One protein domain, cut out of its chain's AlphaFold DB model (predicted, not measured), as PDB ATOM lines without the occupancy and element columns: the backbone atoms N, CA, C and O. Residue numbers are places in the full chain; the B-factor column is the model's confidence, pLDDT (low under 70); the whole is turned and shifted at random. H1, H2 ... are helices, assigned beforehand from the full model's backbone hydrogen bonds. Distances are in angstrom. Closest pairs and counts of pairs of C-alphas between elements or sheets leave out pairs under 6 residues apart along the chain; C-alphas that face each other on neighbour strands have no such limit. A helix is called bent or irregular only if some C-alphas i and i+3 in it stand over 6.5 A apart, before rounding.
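This is residues 48 to 119 of the 121 residues of an uncharacterized protein of Choanephora cucurbitarum (UniProt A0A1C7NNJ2). Two long helices, H1 and H3, make a narrow open V, running opposite ways, with the start of H3 near the later half of H1; the short helix H2 and its two links form a small head at the closed end. The free arms of the V, residues 48 to 61 of H1 and residues 102 to 119, of which 102 to 117 belong to H3, stick out with open space between them. The printed part has 72 residues with three named helices, in the order H1, H2, H3, and no named strand; the class is all helix. The whole is only just loose, close to extended, with a radius of gyration of the C-alphas of 16.8 A, and it is elongated, spanning 55 by 28 by 18 A.

H1, the longest helix, holds residues 48 to 75 and measures 40.0 A from C-alpha 48 at (-127.640, 175.993, -18.870) to C-alpha 75 at (-95.345, 192.740, -2.262). H3 holds residues 96 to 117 and measures 31.0 A, ending at C-alpha 117 at (-114.191, 157.997, -28.718). H2, residues 82 to 89, measures 10.7 A.

H1 has a kink of 33 degrees near residue 69. It is neither bent nor irregular, but only just: C-alphas 70 and 73 are 6.2 A apart. H1 and H3 only just touch, with 3 pairs of C-alphas within 8 A, through residues 62 to 66 of H1 and 97 to 98 of H3 alone. Their closest C-alphas, those of Ser 66 and Pro 98, are 6.0 A apart. The two run opposite ways at a shallow tilt of 29 degrees. H1 and H2 also only just touch, with 3 pairs of C-alphas within 8 A, and H1 does so with residues 72 to 73 alone. Their closest C-alphas, those of Ser 73 and Lys 88, are 5.6 A apart. These two run the same way at a steep tilt of 65 degrees. H2 and H3 are apart. In H2 and H3 every O i to N i+4 pair is within hydrogen-bond range; in H1 it is 21 of 24.

The two C-alphas farthest apart are those of Asn 80 and Arg 119, 55.8 A. Without the stretches that stand free, the body has 40 residues and spans 29 by 15 by 14 A. The printed part has no cut, and both links, H1 to H2 and H2 to H3, are short, with 6 residues each. The mean pLDDT of the printed part is 74.7; the model's confidence is low, under 70, at residues 70 to 96 and 118 to 119.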
ATOM      1  N   THR A  48    -128.846 175.780 -18.058       82.94
ATOM      2  CA  THR A  48    -127.640 175.993 -18.870       82.94
ATOM      3  C   THR A  48    -126.964 177.331 -18.569       82.94
ATOM      4  O   THR A  48    -125.735 177.398 -18.509       82.94
ATOM      5  N   TYR A  49    -127.738 178.391 -18.308       83.62
ATOM      6  CA  TYR A  49    -127.173 179.705 -17.979       83.62
ATOM      7  C   TYR A  49    -126.409 179.694 -16.646       83.62
ATOM      8  O   TYR A  49    -125.380 180.357 -16.532       83.62
ATOM      9  N   LEU A  50    -126.843 178.892 -15.663       85.94
ATOM     10  CA  LEU A  50    -126.154 178.751 -14.374       85.94
ATOM     11  C   LEU A  50    -124.762 178.146 -14.550       85.94
ATOM     12  O   LEU A  50    -123.809 178.614 -13.933       85.94
ATOM     13  N   TYR A  51    -124.622 177.155 -15.432       85.06
ATOM     14  CA  TYR A  51    -123.317 176.583 -15.766       85.06
ATOM     15  C   TYR A  51    -122.412 177.595 -16.478       85.06
ATOM     16  O   TYR A  51    -121.207 177.613 -16.229       85.06
ATOM     17  N   GLY A  52    -122.987 178.474 -17.303       86.31
ATOM     18  CA  GLY A  52    -122.268 179.603 -17.898       86.31
ATOM     19  C   GLY A  52    -121.710 180.557 -16.838       86.31
ATOM     20  O   GLY A  52    -120.516 180.852 -16.842       86.31
ATOM     21  N   TYR A  53    -122.542 180.975 -15.879       89.50
ATOM     22  CA  TYR A  53    -122.099 181.818 -14.764       89.50
ATOM     23  C   TYR A  53    -121.083 181.116 -13.862       89.50
ATOM     24  O   TYR A  53    -120.114 181.742 -13.439       89.50
ATOM     25  N   ALA A  54    -121.255 179.819 -13.601       87.69
ATOM     26  CA  ALA A  54    -120.306 179.031 -12.824       87.69
ATOM     27  C   ALA A  54    -118.930 178.967 -13.505       87.69
ATOM     28  O   ALA A  54    -117.917 179.176 -12.841       87.69
ATOM     29  N   LEU A  55    -118.878 178.751 -14.825       84.75
ATOM     30  CA  LEU A  55    -117.627 178.759 -15.596       84.75
ATOM     31  C   LEU A  55    -116.958 180.135 -15.612       84.75
ATOM     32  O   LEU A  55    -115.733 180.239 -15.497       84.75
ATOM     33  N   LEU A  56    -117.750 181.199 -15.727       89.19
ATOM     34  CA  LEU A  56    -117.232 182.562 -15.720       89.19
ATOM     35  C   LEU A  56    -116.674 182.923 -14.338       89.19
ATOM     36  O   LEU A  56    -115.548 183.399 -14.236       89.19
ATOM     37  N   CYS A  57    -117.404 182.602 -13.269       90.56
ATOM     38  CA  CYS A  57    -116.951 182.795 -11.892       90.56
ATOM     39  C   CYS A  57    -115.684 181.979 -11.600       90.56
ATOM     40  O   CYS A  57    -114.709 182.505 -11.070       90.56
ATOM     41  N   PHE A  58    -115.655 180.712 -12.017       86.12
ATOM     42  CA  PHE A  58    -114.499 179.843 -11.826       86.12
ATOM     43  C   PHE A  58    -113.254 180.370 -12.549       86.12
ATOM     44  O   PHE A  58    -112.186 180.452 -11.946       86.12
ATOM     45  N   SER A  59    -113.383 180.770 -13.817       83.62
ATOM     46  CA  SER A  59    -112.256 181.315 -14.584       83.62
ATOM     47  C   SER A  59    -111.772 182.660 -14.035       83.62
ATOM     48  O   SER A  59    -110.564 182.883 -13.969       83.62
ATOM     49  N   PHE A  60    -112.681 183.515 -13.555       88.50
ATOM     50  CA  PHE A  60    -112.329 184.767 -12.886       88.50
ATOM     51  C   PHE A  60    -111.572 184.525 -11.576       88.50
ATOM     52  O   PHE A  60    -110.484 185.067 -11.389       88.50
ATOM     53  N   CYS A  61    -112.087 183.658 -10.699       86.06
ATOM     54  CA  CYS A  61    -111.393 183.257  -9.477       86.06
ATOM     55  C   CYS A  61    -110.003 182.712  -9.814       86.06
ATOM     56  O   CYS A  61    -109.012 183.193  -9.274       86.06
ATOM     57  N   PHE A  62    -109.906 181.785 -10.769       82.12
ATOM     58  CA  PHE A  62    -108.629 181.213 -11.186       82.12
ATOM     59  C   PHE A  62    -107.636 182.273 -11.681       82.12
ATOM     60  O   PHE A  62    -106.467 182.262 -11.296       82.12
ATOM     61  N   PHE A  63    -108.107 183.229 -12.482       83.38
ATOM     62  CA  PHE A  63    -107.298 184.345 -12.955       83.38
ATOM     63  C   PHE A  63    -106.796 185.217 -11.799       83.38
ATOM     64  O   PHE A  63    -105.601 185.506 -11.728       83.38
ATOM     65  N   THR A  64    -107.670 185.572 -10.850       81.69
ATOM     66  CA  THR A  64    -107.276 186.352  -9.665       81.69
ATOM     67  C   THR A  64    -106.307 185.594  -8.763       81.69
ATOM     68  O   THR A  64    -105.323 186.185  -8.336       81.69
ATOM     69  N   PHE A  65    -106.506 184.291  -8.537       78.62
ATOM     70  CA  PHE A  65    -105.578 183.446  -7.780       78.62
ATOM     71  C   PHE A  65    -104.215 183.348  -8.466       78.62
ATOM     72  O   PHE A  65    -103.195 183.460  -7.797       78.62
ATOM     73  N   SER A  66    -104.182 183.197  -9.791       74.88
ATOM     74  CA  SER A  66    -102.934 183.133 -10.558       74.88
ATOM     75  C   SER A  66    -102.159 184.456 -10.489       74.88
ATOM     76  O   SER A  66    -100.966 184.474 -10.184       74.88
ATOM     77  N   ILE A  67    -102.854 185.584 -10.672       77.06
ATOM     78  CA  ILE A  67    -102.274 186.925 -10.513       77.06
ATOM     79  C   ILE A  67    -101.805 187.161  -9.077       77.06
ATOM     80  O   ILE A  67    -100.708 187.678  -8.869       77.06
ATOM     81  N   TYR A  68    -102.605 186.767  -8.088       71.50
ATOM     82  CA  TYR A  68    -102.264 186.913  -6.680       71.50
ATOM     83  C   TYR A  68    -101.031 186.078  -6.328       71.50
ATOM     84  O   TYR A  68    -100.109 186.608  -5.726       71.50
ATOM     85  N   SER A  69    -100.935 184.830  -6.789       70.38
ATOM     86  CA  SER A  69     -99.734 184.008  -6.611       70.38
ATOM     87  C   SER A  69     -98.469 184.682  -7.166       70.38
ATOM     88  O   SER A  69     -97.429 184.712  -6.507       70.38
ATOM     89  N   ILE A  70     -98.544 185.270  -8.364       69.31
ATOM     90  CA  ILE A  70     -97.382 185.893  -9.021       69.31
ATOM     91  C   ILE A  70     -96.980 187.214  -8.346       69.31
ATOM     92  O   ILE A  70     -95.792 187.489  -8.179       69.31
ATOM     93  N   ILE A  71     -97.956 188.049  -7.976       67.00
ATOM     94  CA  ILE A  71     -97.711 189.421  -7.505       67.00
ATOM     95  C   ILE A  71     -97.597 189.488  -5.974       67.00
ATOM     96  O   ILE A  71     -96.704 190.163  -5.456       67.00
ATOM     97  N   ALA A  72     -98.457 188.779  -5.234       60.59
ATOM     98  CA  ALA A  72     -98.517 188.853  -3.771       60.59
ATOM     99  C   ALA A  72     -97.283 188.243  -3.091       60.59
ATOM    100  O   ALA A  72     -96.876 188.750  -2.047       60.59
ATOM    101  N   SER A  73     -96.628 187.254  -3.717       59.00
ATOM    102  CA  SER A  73     -95.341 186.700  -3.252       59.00
ATOM    103  C   SER A  73     -94.282 187.790  -3.029       59.00
ATOM    104  O   SER A  73     -93.451 187.673  -2.130       59.00
ATOM    105  N   LYS A  74     -94.324 188.882  -3.805       58.97
ATOM    106  CA  LYS A  74     -93.264 189.896  -3.809       58.97
ATOM    107  C   LYS A  74     -93.596 191.178  -3.039       58.97
ATOM    108  O   LYS A  74     -92.683 191.956  -2.780       58.97
ATOM    109  N   TYR A  75     -94.866 191.417  -2.701       57.56
ATOM    110  CA  TYR A  75     -95.345 192.740  -2.262       57.56
ATOM    111  C   TYR A  75     -96.007 192.795  -0.876       57.56
ATOM    112  O   TYR A  75     -96.341 193.893  -0.433       57.56
ATOM    113  N   MET A  76     -96.203 191.674  -0.167       58.09
ATOM    114  CA  MET A  76     -96.868 191.710   1.144       58.09
ATOM    115  C   MET A  76     -95.903 191.926   2.332       58.09
ATOM    116  O   MET A  76     -95.004 191.106   2.546       58.09
ATOM    117  N   PRO A  77     -96.103 192.986   3.145       57.62
ATOM    118  CA  PRO A  77     -95.474 193.115   4.459       57.62
ATOM    119  C   PRO A  77     -96.084 192.121   5.463       57.62
ATOM    120  O   PRO A  77     -97.219 191.675   5.282       57.62
ATOM    121  N   ASP A  78     -95.332 191.783   6.518       58.22
ATOM    122  CA  ASP A  78     -95.740 190.842   7.574       58.22
ATOM    123  C   ASP A  78     -96.994 191.339   8.303       58.22
ATOM    124  O   ASP A  78     -96.958 192.092   9.277       58.22
ATOM    125  N   THR A  79     -98.144 190.921   7.795       57.84
ATOM    126  CA  THR A  79     -99.434 191.094   8.446       57.84
ATOM    127  C   THR A  79     -99.591 189.901   9.378       57.84
ATOM    128  O   THR A  79     -99.521 188.763   8.935       57.84
ATOM    129  N   ASN A  80     -99.772 190.150  10.679       63.59
ATOM    130  CA  ASN A  80     -99.833 189.169  11.782       63.59
ATOM    131  C   ASN A  80    -100.994 188.132  11.681       63.59
ATOM    132  O   ASN A  80    -101.435 187.558  12.675       63.59
ATOM    133  N   ILE A  81    -101.528 187.890  10.484       68.56
ATOM    134  CA  ILE A  81    -102.564 186.918  10.157       68.56
ATOM    135  C   ILE A  81    -101.872 185.656   9.628       68.56
ATOM    136  O   ILE A  81    -101.311 185.658   8.534       68.56
ATOM    137  N   LYS A  82    -101.970 184.550  10.380       68.75
ATOM    138  CA  LYS A  82    -101.296 183.264  10.088       68.75
ATOM    139  C   LYS A  82    -101.458 182.760   8.648       68.75
ATOM    140  O   LYS A  82    -100.534 182.156   8.119       68.75
ATOM    141  N   LEU A  83    -102.619 182.975   8.027       64.62
ATOM    142  CA  LEU A  83    -102.905 182.486   6.673       64.62
ATOM    143  C   LEU A  83    -102.137 183.277   5.600       64.62
ATOM    144  O   LEU A  83    -101.615 182.685   4.659       64.62
ATOM    145  N   LEU A  84    -102.017 184.597   5.773       62.16
ATOM    146  CA  LEU A  84    -101.258 185.464   4.866       62.16
ATOM    147  C   LEU A  84     -99.749 185.236   5.007       62.16
ATOM    148  O   LEU A  84     -99.040 185.185   4.004       62.16
ATOM    149  N   ASP A  85     -99.282 185.033   6.237       66.94
ATOM    150  CA  ASP A  85     -97.869 184.786   6.532       66.94
ATOM    151  C   ASP A  85     -97.400 183.409   6.013       66.94
ATOM    152  O   ASP A  85     -96.275 183.248   5.535       66.94
ATOM    153  N   TRP A  86     -98.303 182.419   6.006       67.38
ATOM    154  CA  TRP A  86     -98.060 181.106   5.397       67.38
ATOM    155  C   TRP A  86     -97.915 181.200   3.872       67.38
ATOM    156  O   TRP A  86     -96.915 180.737   3.324       67.38
ATOM    157  N   ILE A  87     -98.835 181.907   3.199       66.06
ATOM    158  CA  ILE A  87     -98.749 182.167   1.752       66.06
ATOM    159  C   ILE A  87     -97.474 182.940   1.381       66.06
ATOM    160  O   ILE A  87     -96.860 182.650   0.356       66.06
ATOM    161  N   LYS A  88     -97.047 183.905   2.206       65.44
ATOM    162  CA  LYS A  88     -95.814 184.674   1.977       65.44
ATOM    163  C   LYS A  88     -94.575 183.773   1.983       65.44
ATOM    164  O   LYS A  88     -93.644 183.977   1.200       65.44
ATOM    165  N   LYS A  89     -94.532 182.800   2.896       64.75
ATOM    166  CA  LYS A  89     -93.376 181.911   3.064       64.75
ATOM    167  C   LYS A  89     -93.286 180.863   1.950       64.75
ATOM    168  O   LYS A  89     -92.178 180.472   1.574       64.75
ATOM    169  N   ASP A  90     -94.421 180.494   1.361       64.12
ATOM    170  CA  ASP A  90     -94.530 179.515   0.276       64.12
ATOM    171  C   ASP A  90     -94.194 180.092  -1.114       64.12
ATOM    172  O   ASP A  90     -95.033 180.241  -2.000       64.12
ATOM    173  N   ASN A  91     -92.904 180.347  -1.350       62.72
ATOM    174  CA  ASN A  91     -92.401 180.806  -2.654       62.72
ATOM    175  C   ASN A  91     -92.337 179.693  -3.719       62.72
ATOM    176  O   ASN A  91     -92.441 179.969  -4.913       62.72
ATOM    177  N   TYR A  92     -92.192 178.429  -3.310       60.25
ATOM    178  CA  TYR A  92     -92.014 177.297  -4.233       60.25
ATOM    179  C   TYR A  92     -93.337 176.691  -4.719       60.25
ATOM    180  O   TYR A  92     -93.431 176.235  -5.858       60.25
ATOM    181  N   TYR A  93     -94.381 176.720  -3.887       62.16
ATOM    182  CA  TYR A  93     -95.690 176.140  -4.210       62.16
ATOM    183  C   TYR A  93     -96.629 177.114  -4.934       62.16
ATOM    184  O   TYR A  93     -97.652 176.704  -5.479       62.16
ATOM    185  N   CYS A  94     -96.246 178.389  -5.026       67.94
ATOM    186  CA  CYS A  94     -97.052 179.447  -5.629       67.94
ATOM    187  C   CYS A  94     -97.358 179.203  -7.122       67.94
ATOM    188  O   CYS A  94     -98.462 179.475  -7.593       67.94
ATOM    189  N   LEU A  95     -96.394 178.620  -7.845       64.06
ATOM    190  CA  LEU A  95     -96.504 178.209  -9.252       64.06
ATOM    191  C   LEU A  95     -97.129 176.815  -9.424       64.06
ATOM    192  O   LEU A  95     -97.640 176.489 -10.497       64.06
ATOM    193  N   LEU A  96     -97.134 175.996  -8.367       69.50
ATOM    194  CA  LEU A  96     -97.751 174.671  -8.382       69.50
ATOM    195  C   LEU A  96     -99.282 174.779  -8.476       69.50
ATOM    196  O   LEU A  96     -99.919 173.965  -9.139       69.50
ATOM    197  N   ILE A  97     -99.879 175.804  -7.865       72.50
ATOM    198  CA  ILE A  97    -101.333 176.039  -7.867       72.50
ATOM    199  C   ILE A  97    -101.891 176.254  -9.291       72.50
ATOM    200  O   ILE A  97    -102.788 175.508  -9.691       72.50
ATOM    201  N   PRO A  98    -101.375 177.192 -10.114       73.25
ATOM    202  CA  PRO A  98    -101.855 177.333 -11.486       73.25
ATOM    203  C   PRO A  98    -101.509 176.115 -12.357       73.25
ATOM    204  O   PRO A  98    -102.329 175.703 -13.176       73.25
ATOM    205  N   CYS A  99    -100.345 175.484 -12.152       77.12
ATOM    206  CA  CYS A  99     -99.964 174.277 -12.893       77.12
ATOM    207  C   CYS A  99    -100.902 173.091 -12.620       77.12
ATOM    208  O   CYS A  99    -101.362 172.440 -13.556       77.12
ATOM    209  N   THR A 100    -101.221 172.814 -11.355       79.38
ATOM    210  CA  THR A 100    -102.101 171.696 -10.971       79.38
ATOM    211  C   THR A 100    -103.512 171.868 -11.516       79.38
ATOM    212  O   THR A 100    -104.107 170.898 -11.981       79.38
ATOM    213  N   ALA A 101    -104.023 173.098 -11.559       78.19
ATOM    214  CA  ALA A 101    -105.323 173.388 -12.149       78.19
ATOM    215  C   ALA A 101    -105.361 173.162 -13.670       78.19
ATOM    216  O   ALA A 101    -106.313 172.563 -14.170       78.19
ATOM    217  N   ILE A 102    -104.325 173.578 -14.411       83.25
ATOM    218  CA  ILE A 102    -104.230 173.328 -15.862       83.25
ATOM    219  C   ILE A 102    -104.191 171.821 -16.140       83.25
ATOM    220  O   ILE A 102    -104.925 171.325 -17.000       83.25
ATOM    221  N   VAL A 103    -103.377 171.081 -15.383       84.56
ATOM    222  CA  VAL A 103    -103.274 169.618 -15.497       84.56
ATOM    223  C   VAL A 103    -104.609 168.946 -15.171       84.56
ATOM    224  O   VAL A 103    -105.024 168.028 -15.878       84.56
ATOM    225  N   TRP A 104    -105.317 169.422 -14.147       86.06
ATOM    226  CA  TRP A 104    -106.620 168.886 -13.763       86.06
ATOM    227  C   TRP A 104    -107.677 169.082 -14.856       86.06
ATOM    228  O   TRP A 104    -108.368 168.128 -15.216       86.06
ATOM    229  N   ILE A 105    -107.757 170.277 -15.450       85.56
ATOM    230  CA  ILE A 105    -108.667 170.558 -16.572       85.56
ATOM    231  C   ILE A 105    -108.353 169.642 -17.758       85.56
ATOM    232  O   ILE A 105    -109.262 169.039 -18.330       85.56
ATOM    233  N   TYR A 106    -107.072 169.494 -18.105       87.19
ATOM    234  CA  TYR A 106    -106.647 168.598 -19.179       87.19
ATOM    235  C   TYR A 106    -107.071 167.148 -18.914       87.19
ATOM    236  O   TYR A 106    -107.617 166.491 -19.800       87.19
ATOM    237  N   TRP A 107    -106.889 166.663 -17.684       88.94
ATOM    238  CA  TRP A 107    -107.281 165.312 -17.286       88.94
ATOM    239  C   TRP A 107    -108.790 165.076 -17.414       88.94
ATOM    240  O   TRP A 107    -109.208 164.065 -17.981       88.94
ATOM    241  N   VAL A 108    -109.616 166.024 -16.960       86.81
ATOM    242  CA  VAL A 108    -111.081 165.943 -17.080       86.81
ATOM    243  C   VAL A 108    -111.519 165.943 -18.547       86.81
ATOM    244  O   VAL A 108    -112.343 165.117 -18.945       86.81
ATOM    245  N   LEU A 109    -110.950 166.826 -19.375       87.19
ATOM    246  CA  LEU A 109    -111.258 166.881 -20.807       87.19
ATOM    247  C   LEU A 109    -110.846 165.594 -21.523       87.19
ATOM    248  O   LEU A 109    -111.621 165.064 -22.317       87.19
ATOM    249  N   TRP A 110    -109.664 165.057 -21.222       83.69
ATOM    250  CA  TRP A 110    -109.191 163.801 -21.797       83.69
ATOM    251  C   TRP A 110    -110.073 162.616 -21.389       83.69
ATOM    252  O   TRP A 110    -110.440 161.794 -22.228       83.69
ATOM    253  N   ASN A 111    -110.481 162.556 -20.117       86.56
ATOM    254  CA  ASN A 111    -111.408 161.543 -19.621       86.56
ATOM    255  C   ASN A 111    -112.758 161.603 -20.360       86.56
ATOM    256  O   ASN A 111    -113.283 160.580 -20.809       86.56
ATOM    257  N   TRP A 112    -113.279 162.812 -20.573       85.75
ATOM    258  CA  TRP A 112    -114.510 163.021 -21.328       85.75
ATOM    259  C   TRP A 112    -114.376 162.641 -22.808       85.75
ATOM    260  O   TRP A 112    -115.249 161.958 -23.355       85.75
ATOM    261  N   MET A 113    -113.269 163.023 -23.446       79.25
ATOM    262  CA  MET A 113    -112.961 162.664 -24.832       79.25
ATOM    263  C   MET A 113    -112.821 161.149 -25.009       79.25
ATOM    264  O   MET A 113    -113.343 160.606 -25.981       79.25
ATOM    265  N   GLY A 114    -112.213 160.449 -24.048       80.62
ATOM    266  CA  GLY A 114    -112.135 158.986 -24.043       80.62
ATOM    267  C   GLY A 114    -113.520 158.338 -24.107       80.62
ATOM    268  O   GLY A 114    -113.787 157.522 -24.988       80.62
ATOM    269  N   MET A 115    -114.457 158.773 -23.258       76.81
ATOM    270  CA  MET A 115    -115.840 158.267 -23.277       76.81
ATOM    271  C   MET A 115    -116.585 158.544 -24.593       76.81
ATOM    272  O   MET A 115    -117.532 157.829 -24.931       76.81
ATOM    273  N   LYS A 116    -116.204 159.599 -25.321       74.75
ATOM    274  CA  LYS A 116    -116.775 159.934 -26.632       74.75
ATOM    275  C   LYS A 116    -116.169 159.091 -27.751       74.75
ATOM    276  O   LYS A 116    -116.927 158.626 -28.599       74.75
ATOM    277  N   PHE A 117    -114.862 158.841 -27.726       70.12
ATOM    278  CA  PHE A 117    -114.191 157.997 -28.718       70.12
ATOM    279  C   PHE A 117    -114.673 156.541 -28.667       70.12
ATOM    280  O   PHE A 117    -115.009 155.990 -29.709       70.12
ATOM    281  N   PHE A 118    -114.824 155.949 -27.478       66.81
ATOM    282  CA  PHE A 118    -115.318 154.565 -27.335       66.81
ATOM    283  C   PHE A 118    -116.808 154.372 -27.660       66.81
ATOM    284  O   PHE A 118    -117.300 153.252 -27.646       66.81
ATOM    285  N   ARG A 119    -117.562 155.449 -27.909       63.78
ATOM    286  CA  ARG A 119    -118.980 155.363 -28.296       63.78
ATOM    287  C   ARG A 119    -119.182 155.341 -29.811       63.78
ATOM    288  O   ARG A 119    -120.275 155.021 -30.271       63.78
TER     289      ARG A 119